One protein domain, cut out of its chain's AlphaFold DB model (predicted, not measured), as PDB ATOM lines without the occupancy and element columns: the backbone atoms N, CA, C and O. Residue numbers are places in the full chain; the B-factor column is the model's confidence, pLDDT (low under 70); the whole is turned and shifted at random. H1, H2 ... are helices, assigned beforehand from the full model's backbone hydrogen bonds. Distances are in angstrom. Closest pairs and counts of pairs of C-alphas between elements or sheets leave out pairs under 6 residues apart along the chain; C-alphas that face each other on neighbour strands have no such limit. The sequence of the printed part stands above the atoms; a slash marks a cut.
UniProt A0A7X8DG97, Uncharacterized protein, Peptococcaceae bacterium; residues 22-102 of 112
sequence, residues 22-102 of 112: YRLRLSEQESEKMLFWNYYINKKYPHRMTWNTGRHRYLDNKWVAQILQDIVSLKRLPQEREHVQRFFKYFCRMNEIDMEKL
ATOM      1  N   TYR A  22     -20.865 -36.613  23.759       96.50
ATOM      2  CA  TYR A  22     -20.878 -35.915  22.468       96.50
ATOM      3  C   TYR A  22     -21.939 -36.454  21.490       96.50
ATOM      4  O   TYR A  22     -21.653 -36.995  20.406       96.50
ATOM      5  N   ARG A  23     -23.194 -36.302  21.915       94.88
ATOM      6  CA  ARG A  23     -24.432 -36.567  21.177       94.88
ATOM      7  C   ARG A  23     -25.454 -35.468  21.474       94.88
ATOM      8  O   ARG A  23     -25.405 -34.829  22.524       94.88
ATOM      9  N   LEU A  24     -26.378 -35.251  20.545       94.31
ATOM     10  CA  LEU A  24     -27.452 -34.269  20.680       94.31
ATOM     11  C   LEU A  24     -28.711 -34.749  19.958       94.31
ATOM     12  O   LEU A  24     -28.637 -35.591  19.061       94.31
ATOM     13  N   ARG A  25     -29.856 -34.191  20.348       93.88
ATOM     14  CA  ARG A  25     -31.141 -34.348  19.669       93.88
ATOM     15  C   ARG A  25     -31.738 -32.960  19.474       93.88
ATOM     16  O   ARG A  25     -31.747 -32.165  20.412       93.88
ATOM     17  N   LEU A  26     -32.191 -32.678  18.260       95.94
ATOM     18  CA  LEU A  26     -32.918 -31.452  17.949       95.94
ATOM     19  C   LEU A  26     -34.415 -31.672  18.176       95.94
ATOM     20  O   LEU A  26     -34.908 -32.793  17.999       95.94
ATOM     21  N   SER A  27     -35.127 -30.614  18.556       96.50
ATOM     22  CA  SER A  27     -36.586 -30.598  18.447       96.50
ATOM     23  C   SER A  27     -37.009 -30.573  16.974       96.50
ATOM     24  O   SER A  27     -36.203 -30.285  16.087       96.50
ATOM     25  N   GLU A  28     -38.282 -30.844  16.703       96.75
ATOM     26  CA  GLU A  28     -38.838 -30.744  15.351       96.75
ATOM     27  C   GLU A  28     -38.618 -29.340  14.761       96.75
ATOM     28  O   GLU A  28     -38.005 -29.200  13.704       96.75
ATOM     29  N   GLN A  29     -38.949 -28.298  15.525       96.75
ATOM     30  CA  GLN A  29     -38.802 -26.894  15.117       96.75
ATOM     31  C   GLN A  29     -37.338 -26.467  14.930       96.75
ATOM     32  O   GLN A  29     -37.034 -25.547  14.168       96.75
ATOM     33  N   GLU A  30     -36.408 -27.079  15.667       97.00
ATOM     34  CA  GLU A  30     -34.975 -26.875  15.452       97.00
ATOM     35  C   GLU A  30     -34.509 -27.574  14.172       97.00
ATOM     36  O   GLU A  30     -33.742 -26.998  13.402       97.00
ATOM     37  N   SER A  31     -34.994 -28.793  13.918       95.94
ATOM     38  CA  SER A  31     -34.612 -29.588  12.748       95.94
ATOM     39  C   SER A  31     -35.053 -28.955  11.426       95.94
ATOM     40  O   SER A  31     -34.285 -28.976  10.465       95.94
ATOM     41  N   GLU A  32     -36.212 -28.291  11.399       96.44
ATOM     42  CA  GLU A  32     -36.714 -27.546  10.232       96.44
ATOM     43  C   GLU A  32     -35.767 -26.424   9.781       96.44
ATOM     44  O   GLU A  32     -35.740 -26.058   8.606       96.44
ATOM     45  N   LYS A  33     -34.953 -25.891  10.699       96.19
ATOM     46  CA  LYS A  33     -33.989 -24.817  10.411       96.19
ATOM     47  C   LYS A  33     -32.644 -25.337   9.912       96.19
ATOM     48  O   LYS A  33     -31.856 -24.567   9.372       96.19
ATOM     49  N   MET A  34     -32.379 -26.633  10.066       96.25
ATOM     50  CA  MET A  34     -31.102 -27.264   9.733       96.25
ATOM     51  C   MET A  34     -31.159 -27.938   8.359       96.25
ATOM     52  O   MET A  34     -30.940 -29.144   8.221       96.25
ATOM     53  N   LEU A  35     -31.459 -27.154   7.317       95.19
ATOM     54  CA  LEU A  35     -31.554 -27.670   5.950       95.19
ATOM     55  C   LEU A  35     -30.194 -28.184   5.471       95.19
ATOM     56  O   LEU A  35     -29.229 -27.437   5.324       95.19
ATOM     57  N   PHE A  36     -30.127 -29.475   5.164       92.56
ATOM     58  CA  PHE A  36     -28.884 -30.145   4.788       92.56
ATOM     59  C   PHE A  36     -28.169 -29.523   3.577       92.56
ATOM     60  O   PHE A  36     -26.939 -29.436   3.531       92.56
ATOM     61  N   TRP A  37     -28.937 -29.038   2.603       93.00
ATOM     62  CA  TRP A  37     -28.415 -28.402   1.393       93.00
ATOM     63  C   TRP A  37     -27.811 -27.012   1.632       93.00
ATOM     64  O   TRP A  37     -27.231 -26.450   0.706       93.00
ATOM     65  N   ASN A  38     -27.875 -26.478   2.856       95.69
ATOM     66  CA  ASN A  38     -27.068 -25.321   3.247       95.69
ATOM     67  C   ASN A  38     -25.579 -25.681   3.317       95.69
ATOM     68  O   ASN A  38     -24.738 -24.838   3.032       95.69
ATOM     69  N   TYR A  39     -25.238 -26.933   3.637       94.69
ATOM     70  CA  TYR A  39     -23.856 -27.370   3.881       94.69
ATOM     71  C   TYR A  39     -23.246 -28.103   2.687       94.69
ATOM     72  O   TYR A  39     -22.046 -28.004   2.432       94.69
ATOM     73  N   TYR A  40     -24.071 -28.835   1.938       91.44
ATOM     74  CA  TYR A  40     -23.621 -29.675   0.836       91.44
ATOM     75  C   TYR A  40     -23.897 -29.072  -0.538       91.44
ATOM     76  O   TYR A  40     -24.995 -28.588  -0.814       91.44
ATOM     77  N   ILE A  41     -22.927 -29.221  -1.439       89.38
ATOM     78  CA  ILE A  41     -23.115 -29.065  -2.879       89.38
ATOM     79  C   ILE A  41     -22.390 -30.197  -3.614       89.38
ATOM     80  O   ILE A  41     -21.232 -30.516  -3.322       89.38
ATOM     81  N   ASN A  42     -23.058 -30.808  -4.594       87.50
ATOM     82  CA  ASN A  42     -22.415 -31.774  -5.474       87.50
ATOM     83  C   ASN A  42     -21.482 -31.044  -6.449       87.50
ATOM     84  O   ASN A  42     -21.903 -30.606  -7.515       87.50
ATOM     85  N   LYS A  43     -20.196 -30.944  -6.098       84.88
ATOM     86  CA  LYS A  43     -19.183 -30.260  -6.921       84.88
ATOM     87  C   LYS A  43     -19.038 -30.848  -8.330       84.88
ATOM     88  O   LYS A  43     -18.641 -30.133  -9.239       84.88
ATOM     89  N   LYS A  44     -19.335 -32.141  -8.512       85.81
ATOM     90  CA  LYS A  44     -19.220 -32.821  -9.811       85.81
ATOM     91  C   LYS A  44     -20.416 -32.523 -10.718       85.81
ATOM     92  O   LYS A  44     -20.251 -32.423 -11.927       85.81
ATOM     93  N   TYR A  45     -21.605 -32.393 -10.133       87.00
ATOM     94  CA  TYR A  45     -22.850 -32.127 -10.853       87.00
ATOM     95  C   TYR A  45     -23.670 -31.051 -10.121       87.00
ATOM     96  O   TYR A  45     -24.699 -31.371  -9.524       87.00
ATOM     97  N   PRO A  46     -23.245 -29.774 -10.149       85.06
ATOM     98  CA  PRO A  46     -23.869 -28.711  -9.353       85.06
ATOM     99  C   PRO A  46     -25.337 -28.457  -9.726       85.06
ATOM    100  O   PRO A  46     -26.143 -28.141  -8.859       85.06
ATOM    101  N   HIS A  47     -25.713 -28.694 -10.986       85.81
ATOM    102  CA  HIS A  47     -27.095 -28.570 -11.471       85.81
ATOM    103  C   HIS A  47     -27.980 -29.788 -11.152       85.81
ATOM    104  O   HIS A  47     -29.178 -29.772 -11.422       85.81
ATOM    105  N   ARG A  48     -27.409 -30.861 -10.587       85.25
ATOM    106  CA  ARG A  48     -28.135 -32.066 -10.174       85.25
ATOM    107  C   ARG A  48     -27.874 -32.317  -8.697       85.25
ATOM    108  O   ARG A  48     -26.992 -33.092  -8.326       85.25
ATOM    109  N   MET A  49     -28.663 -31.658  -7.853       87.56
ATOM    110  CA  MET A  49     -28.514 -31.769  -6.408       87.56
ATOM    111  C   MET A  49     -29.088 -33.084  -5.893       87.56
ATOM    112  O   MET A  49     -30.248 -33.186  -5.510       87.56
ATOM    113  N   THR A  50     -28.254 -34.117  -5.912       82.69
ATOM    114  CA  THR A  50     -28.556 -35.402  -5.295       82.69
ATOM    115  C   THR A  50     -27.458 -35.776  -4.317       82.69
ATOM    116  O   THR A  50     -26.266 -35.702  -4.618       82.69
ATOM    117  N   TRP A  51     -27.870 -36.252  -3.146       74.88
ATOM    118  CA  TRP A  51     -26.997 -37.031  -2.283       74.88
ATOM    119  C   TRP A  51     -27.191 -38.504  -2.655       74.88
ATOM    120  O   TRP A  51     -28.038 -39.209  -2.098       74.88
ATOM    121  N   ASN A  52     -26.491 -38.918  -3.715       65.19
ATOM    122  CA  ASN A  52     -26.715 -40.192  -4.402       65.19
ATOM    123  C   ASN A  52     -26.180 -41.425  -3.639       65.19
ATOM    124  O   ASN A  52     -25.726 -41.361  -2.497       65.19
ATOM    125  N   THR A  53     -26.379 -42.579  -4.270       66.19
ATOM    126  CA  THR A  53     -26.313 -43.957  -3.773       66.19
ATOM    127  C   THR A  53     -24.952 -44.404  -3.217       66.19
ATOM    128  O   THR A  53     -23.895 -43.945  -3.635       66.19
ATOM    129  N   GLY A  54     -24.998 -45.337  -2.259       60.91
ATOM    130  CA  GLY A  54     -23.843 -45.937  -1.583       60.91
ATOM    131  C   GLY A  54     -24.250 -46.494  -0.213       60.91
ATOM    132  O   GLY A  54     -25.110 -45.910   0.443       60.91
ATOM    133  N   ARG A  55     -23.664 -47.624   0.218       58.91
ATOM    134  CA  ARG A  55     -23.982 -48.261   1.520       58.91
ATOM    135  C   ARG A  55     -23.585 -47.401   2.723       58.91
ATOM    136  O   ARG A  55     -24.249 -47.452   3.750       58.91
ATOM    137  N   HIS A  56     -22.537 -46.590   2.577       61.44
ATOM    138  CA  HIS A  56     -22.062 -45.675   3.610       61.44
ATOM    139  C   HIS A  56     -21.903 -44.275   3.026       61.44
ATOM    140  O   HIS A  56     -21.338 -44.102   1.946       61.44
ATOM    141  N   ARG A  57     -22.427 -43.282   3.746       73.56
ATOM    142  CA  ARG A  57     -22.359 -41.865   3.390       73.56
ATOM    143  C   ARG A  57     -21.472 -41.183   4.417       73.56
ATOM    144  O   ARG A  57     -21.868 -41.036   5.568       73.56
ATOM    145  N   TYR A  58     -20.275 -40.804   3.997       76.94
ATOM    146  CA  TYR A  58     -19.371 -40.023   4.826       76.94
ATOM    147  C   TYR A  58     -19.712 -38.542   4.662       76.94
ATOM    148  O   TYR A  58     -19.896 -38.062   3.542       76.94
ATOM    149  N   LEU A  59     -19.837 -37.837   5.781       86.38
ATOM    150  CA  LEU A  59     -19.926 -36.381   5.802       86.38
ATOM    151  C   LEU A  59     -18.504 -35.829   5.871       86.38
ATOM    152  O   LEU A  59     -17.689 -36.348   6.630       86.38
ATOM    153  N   ASP A  60     -18.210 -34.783   5.098       91.00
ATOM    154  CA  ASP A  60     -16.975 -34.028   5.297       91.00
ATOM    155  C   ASP A  60     -16.985 -33.448   6.719       91.00
ATOM    156  O   ASP A  60     -17.985 -32.866   7.158       91.00
ATOM    157  N   ASN A  61     -15.880 -33.603   7.447       95.06
ATOM    158  CA  ASN A  61     -15.767 -33.105   8.814       95.06
ATOM    159  C   ASN A  61     -16.020 -31.592   8.892       95.06
ATOM    160  O   ASN A  61     -16.584 -31.120   9.876       95.06
ATOM    161  N   LYS A  62     -15.694 -30.829   7.841       95.75
ATOM    162  CA  LYS A  62     -16.005 -29.394   7.767       95.75
ATOM    163  C   LYS A  62     -17.508 -29.134   7.772       95.75
ATOM    164  O   LYS A  62     -17.941 -28.211   8.453       95.75
ATOM    165  N   TRP A  63     -18.311 -29.955   7.087       95.19
ATOM    166  CA  TRP A  63     -19.774 -29.824   7.113       95.19
ATOM    167  C   TRP A  63     -20.326 -30.099   8.505       95.19
ATOM    168  O   TRP A  63     -21.169 -29.352   8.987       95.19
ATOM    169  N   VAL A  64     -19.826 -31.135   9.180       96.12
ATOM    170  CA  VAL A  64     -20.259 -31.450  10.549       96.12
ATOM    171  C   VAL A  64     -19.864 -30.337  11.520       96.12
ATOM    172  O   VAL A  64     -20.670 -29.958  12.366       96.12
ATOM    173  N   ALA A  65     -18.664 -29.769  11.378       98.00
ATOM    174  CA  ALA A  65     -18.223 -28.631  12.178       98.00
ATOM    175  C   ALA A  65     -19.120 -27.397  11.966       98.00
ATOM    176  O   ALA A  65     -19.562 -26.802  12.946       98.00
ATOM    177  N   GLN A  66     -19.459 -27.064  10.715       97.88
ATOM    178  CA  GLN A  66     -20.396 -25.979  10.384       97.88
ATOM    179  C   GLN A  66     -21.790 -26.231  10.975       97.88
ATOM    180  O   GLN A  66     -22.356 -25.355  11.617       97.88
ATOM    181  N   ILE A  67     -22.315 -27.453  10.833       97.38
ATOM    182  CA  ILE A  67     -23.598 -27.862  11.422       97.38
ATOM    183  C   ILE A  67     -23.578 -27.677  12.943       97.38
ATOM    184  O   ILE A  67     -24.514 -27.120  13.505       97.38
ATOM    185  N   LEU A  68     -22.521 -28.121  13.629       98.00
ATOM    186  CA  LEU A  68     -22.402 -27.958  15.079       98.00
ATOM    187  C   LEU A  68     -22.330 -26.479  15.479       98.00
ATOM    188  O   LEU A  68     -22.998 -26.096  16.437       98.00
ATOM    189  N   GLN A  69     -21.583 -25.652  14.742       98.00
ATOM    190  CA  GLN A  69     -21.502 -24.205  14.964       98.00
ATOM    191  C   GLN A  69     -22.872 -23.523  14.812       98.00
ATOM    192  O   GLN A  69     -23.262 -22.723  15.666       98.00
ATOM    193  N   ASP A  70     -23.642 -23.890  13.791       97.75
ATOM    194  CA  ASP A  70     -24.994 -23.363  13.588       97.75
ATOM    195  C   ASP A  70     -25.955 -23.827  14.690       97.75
ATOM    196  O   ASP A  70     -26.761 -23.036  15.185       97.75
ATOM    197  N   ILE A  71     -25.827 -25.073  15.165       98.00
ATOM    198  CA  ILE A  71     -26.632 -25.565  16.292       98.00
ATOM    199  C   ILE A  71     -26.303 -24.794  17.582       98.00
ATOM    200  O   ILE A  71     -27.223 -24.504  18.347       98.00
ATOM    201  N   VAL A  72     -25.043 -24.397  17.831       97.81
ATOM    202  CA  VAL A  72     -24.703 -23.521  18.978       97.81
ATOM    203  C   VAL A  72     -25.526 -22.232  18.925       97.81
ATOM    204  O   VAL A  72     -26.103 -21.827  19.937       97.81
ATOM    205  N   SER A  73     -25.625 -21.619  17.744       96.31
ATOM    206  CA  SER A  73     -26.406 -20.397  17.519       96.31
ATOM    207  C   SER A  73     -27.916 -20.633  17.633       96.31
ATOM    208  O   SER A  73     -28.654 -19.757  18.086       96.31
ATOM    209  N   LEU A  74     -28.381 -21.828  17.264       96.88
ATOM    210  CA  LEU A  74     -29.788 -22.222  17.311       96.88
ATOM    211  C   LEU A  74     -30.298 -22.457  18.742       96.88
ATOM    212  O   LEU A  74     -31.453 -22.134  19.045       96.88
ATOM    213  N   LYS A  75     -29.457 -23.003  19.631       96.31
ATOM    214  CA  LYS A  75     -29.848 -23.328  21.010       96.31
ATOM    215  C   LYS A  75     -30.149 -22.071  21.825       96.31
ATOM    216  O   LYS A  75     -29.327 -21.159  21.946       96.31
ATOM    217  N   ARG A  76     -31.344 -22.044  22.427       94.38
ATOM    218  CA  ARG A  76     -31.837 -20.924  23.252       94.38
ATOM    219  C   ARG A  76     -31.488 -21.078  24.728       94.38
ATOM    220  O   ARG A  76     -31.149 -20.091  25.372       94.38
ATOM    221  N   LEU A  77     -31.573 -22.300  25.255       95.94
ATOM    222  CA  LEU A  77     -31.274 -22.579  26.657       95.94
ATOM    223  C   LEU A  77     -29.754 -22.551  26.890       95.94
ATOM    224  O   LEU A  77     -29.029 -23.224  26.150       95.94
ATOM    225  N   PRO A  78     -29.257 -21.836  27.919       96.31
ATOM    226  CA  PRO A  78     -27.821 -21.720  28.175       96.31
ATOM    227  C   PRO A  78     -27.113 -23.071  28.323       96.31
ATOM    228  O   PRO A  78     -26.058 -23.272  27.732       96.31
ATOM    229  N   GLN A  79     -27.728 -24.017  29.038       96.00
ATOM    230  CA  GLN A  79     -27.156 -25.347  29.280       96.00
ATOM    231  C   GLN A  79     -27.019 -26.168  27.989       96.00
ATOM    232  O   GLN A  79     -25.989 -26.801  27.758       96.00
ATOM    233  N   GLU A  80     -28.029 -26.131  27.113       96.25
ATOM    234  CA  GLU A  80     -27.965 -26.815  25.818       96.25
ATOM    235  C   GLU A  80     -26.928 -26.171  24.901       96.25
ATOM    236  O   GLU A  80     -26.157 -26.874  24.246       96.25
ATOM    237  N   ARG A  81     -26.880 -24.834  24.870       97.69
ATOM    238  CA  ARG A  81     -25.887 -24.094  24.089       97.69
ATOM    239  C   ARG A  81     -24.471 -24.440  24.535       97.69
ATOM    240  O   ARG A  81     -23.630 -24.730  23.689       97.69
ATOM    241  N   GLU A  82     -24.218 -24.449  25.841       97.94
ATOM    242  CA  GLU A  82     -22.914 -24.810  26.397       97.94
ATOM    243  C   GLU A  82     -22.537 -26.251  26.031       97.94
ATOM    244  O   GLU A  82     -21.414 -26.510  25.596       97.94
ATOM    245  N   HIS A  83     -23.489 -27.186  26.125       97.88
ATOM    246  CA  HIS A  83     -23.282 -28.579  25.724       97.88
ATOM    247  C   HIS A  83     -22.876 -28.710  24.254       97.88
ATOM    248  O   HIS A  83     -21.860 -29.338  23.942       97.88
ATOM    249  N   VAL A  84     -23.621 -28.074  23.347       98.00
ATOM    250  CA  VAL A  84     -23.299 -28.096  21.914       98.00
ATOM    251  C   VAL A  84     -21.972 -27.386  21.652       98.00
ATOM    252  O   VAL A  84     -21.188 -27.861  20.837       98.00
ATOM    253  N   GLN A  85     -21.654 -26.311  22.374       98.38
ATOM    254  CA  GLN A  85     -20.385 -25.604  22.212       98.38
ATOM    255  C   GLN A  85     -19.190 -26.458  22.653       98.38
ATOM    256  O   GLN A  85     -18.162 -26.470  21.971       98.38
ATOM    257  N   ARG A  86     -19.313 -27.217  23.750       98.19
ATOM    258  CA  ARG A  86     -18.299 -28.209  24.145       98.19
ATOM    259  C   ARG A  86     -18.162 -29.304  23.092       98.19
ATOM    260  O   ARG A  86     -17.038 -29.673  22.760       98.19
ATOM    261  N   PHE A  87     -19.276 -29.779  22.535       98.12
ATOM    262  CA  PHE A  87     -19.248 -30.771  21.464       98.12
ATOM    263  C   PHE A  87     -18.574 -30.222  20.197       98.12
ATOM    264  O   PHE A  87     -17.675 -30.867  19.670       98.12
ATOM    265  N   PHE A  88     -18.904 -29.011  19.752       98.38
ATOM    266  CA  PHE A  88     -18.242 -28.353  18.622       98.38
ATOM    267  C   PHE A  88     -16.722 -28.263  18.823       98.38
ATOM    268  O   PHE A  88     -15.961 -28.734  17.978       98.38
ATOM    269  N   LYS A  89     -16.275 -27.753  19.979       98.31
ATOM    270  CA  LYS A  89     -14.845 -27.652  20.324       98.31
ATOM    271  C   LYS A  89     -14.152 -29.014  20.310       98.31
ATOM    272  O   LYS A  89     -13.071 -29.155  19.741       98.31
ATOM    273  N   TYR A  90     -14.777 -30.016  20.921       97.81
ATOM    274  CA  TYR A  90     -14.249 -31.374  20.955       97.81
ATOM    275  C   TYR A  90     -14.166 -31.986  19.550       97.81
ATOM    276  O   TYR A  90     -13.122 -32.515  19.179       97.81
ATOM    277  N   PHE A  91     -15.226 -31.865  18.744       97.56
ATOM    278  CA  PHE A  91     -15.263 -32.371  17.373       97.56
ATOM    279  C   PHE A  91     -14.154 -31.743  16.524       97.56
ATOM    280  O   PHE A  91     -13.424 -32.467  15.849       97.56
ATOM    281  N   CYS A  92     -13.987 -30.421  16.591       97.94
ATOM    282  CA  CYS A  92     -12.928 -29.721  15.867       97.94
ATOM    283  C   CYS A  92     -11.537 -30.183  16.307       97.94
ATOM    284  O   CYS A  92     -10.706 -30.479  15.452       97.94
ATOM    285  N   ARG A  93     -11.306 -30.350  17.617       97.50
ATOM    286  CA  ARG A  93     -10.043 -30.886  18.148       97.50
ATOM    287  C   ARG A  93      -9.740 -32.288  17.615       97.50
ATOM    288  O   ARG A  93      -8.625 -32.530  17.172       97.50
ATOM    289  N   MET A  94     -10.716 -33.195  17.642       95.56
ATOM    290  CA  MET A  94     -10.526 -34.585  17.201       95.56
ATOM    291  C   MET A  94     -10.314 -34.728  15.690       95.56
ATOM    292  O   MET A  94      -9.792 -35.745  15.248       95.56
ATOM    293  N   ASN A  95     -10.737 -33.736  14.904       95.25
ATOM    294  CA  ASN A  95     -10.649 -33.749  13.444       95.25
ATOM    295  C   ASN A  95      -9.666 -32.700  12.894       95.25
ATOM    296  O   ASN A  95      -9.711 -32.414  11.700       95.25
ATOM    297  N   GLU A  96      -8.818 -32.119  13.754       96.94
ATOM    298  CA  GLU A  96      -7.790 -31.126  13.395       96.94
ATOM    299  C   GLU A  96      -8.344 -29.910  12.623       96.94
ATOM    300  O   GLU A  96      -7.743 -29.399  11.676       96.94
ATOM    301  N   ILE A  97      -9.521 -29.429  13.029       97.94
ATOM    302  CA  ILE A  97     -10.183 -28.266  12.431       97.94
ATOM    303  C   ILE A  97      -9.874 -27.015  13.258       97.94
ATOM    304  O   ILE A  97     -10.225 -26.930  14.435       97.94
ATOM    305  N   ASP A  98      -9.280 -26.013  12.612       97.12
ATOM    306  CA  ASP A  98      -9.114 -24.665  13.162       97.12
ATOM    307  C   ASP A  98     -10.464 -23.928  13.142       97.12
ATOM    308  O   ASP A  98     -10.989 -23.596  12.075       97.12
ATOM    309  N   MET A  99     -11.042 -23.706  14.325       96.06
ATOM    310  CA  MET A  99     -12.362 -23.084  14.481       96.06
ATOM    311  C   MET A  99     -12.400 -21.647  13.953       96.06
ATOM    312  O   MET A  99     -13.417 -21.242  13.396       96.06
ATOM    313  N   GLU A 100     -11.297 -20.905  14.071       94.88
ATOM    314  CA  GLU A 100     -11.212 -19.501  13.645       94.88
ATOM    315  C   GLU A 100     -11.130 -19.373  12.119       94.88
ATOM    316  O   GLU A 100     -11.466 -18.339  11.542       94.88
ATOM    317  N   LYS A 101     -10.699 -20.443  11.443       96.44
ATOM    318  CA  LYS A 101     -10.600 -20.516   9.978       96.44
ATOM    319  C   LYS A 101     -11.707 -21.349   9.345       96.44
ATOM    320  O   LYS A 101     -11.660 -21.587   8.134       96.44
ATOM    321  N   LEU A 102     -12.679 -21.824  10.126       96.06
ATOM    322  CA  LEU A 102     -13.803 -22.586   9.602       96.06
ATOM    323  C   LEU A 102     -14.656 -21.655   8.723       96.06
ATOM    324  O   LEU A 102     -15.247 -20.705   9.236       96.06
TER     325      LEU A 102
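AT A GLANCE: This is residues 22 to 102 of the 112 residues of an uncharacterized protein of Peptococcaceae bacterium (UniProt A0A7X8DG97). Two longer helices, H2 and H3, lie side by side as a helical hairpin, and a long loop between H1 and H2 swings away from this hairpin, with residues 43 to 48 and 53 to 58 sticking out. H1, a very short helix, sits near the end of H2 at Leu 74. The printed part has 81 residues with three named helices, in the order H1, H2, H3, and no named strand. The class is all helix, though under half of the residues, 35 of the 81, are in named elements. The whole is only just compact, close to loose, with a radius of gyration of the C-alphas of 14.1 A, and it spans 40 by 31 by 25 A.

HOW THE PARTS SIT: From the first printed residue, Tyr 22, the backbone runs to H1, residues 28 to 31. H2, residues 61 to 74, is close to H1 but not clearly touching it: their closest C-alphas, those of Glu 30 and Leu 74, are 7.2 A apart. H3, residues 78 to 94, touches H2, with 16 pairs of C-alphas within 8 A. The closest C-alphas of H2 and H3 are those of Val 72 and Arg 81, 5.3 A apart. H2 and H3 run opposite ways at a shallow tilt of 14 degrees and form a helical hairpin, with their centres 9.7 A apart. H1 and H3 are apart. In H2 and H3 every O i to N i+4 pair is within hydrogen-bond range; H1, with 4 residues, is too short for such a pair, and its one O i to N i+3 pair is within range.

IN THESE COORDINATES: H1 runs from Glu 28, with its C-alpha at (-38.838, -30.744, 15.351), to Ser 31 and measures 5.1 A from first to last C-alpha. H2 runs from Asn 61, with its C-alpha at (-15.767, -33.105, 8.814), to Leu 74, over 19.7 A. H3 is the longest helix, 17 residues and 24.2 A from Pro 78 to Met 94, whose C-alpha is at (-10.526, -34.585, 17.201).

THE WHOLE: The two C-alphas farthest apart are those of Tyr 45 and Gln 79, 40.9 A. The first and last printed C-alphas, those of Tyr 22 and Leu 102, are 19.8 A apart. The printed part has no cut. The link from H1 to H2 is long, with 29 residues, and the link from H2 to H3 is tight, with 3 residues. Without the stretches that stand free, residues 43 to 48 and 53 to 58, the remaining 69 residues span 36 by 31 by 19 A. The mean pLDDT of the printed part is 92.1, and the model's confidence is under 70 at residues 52 to 56.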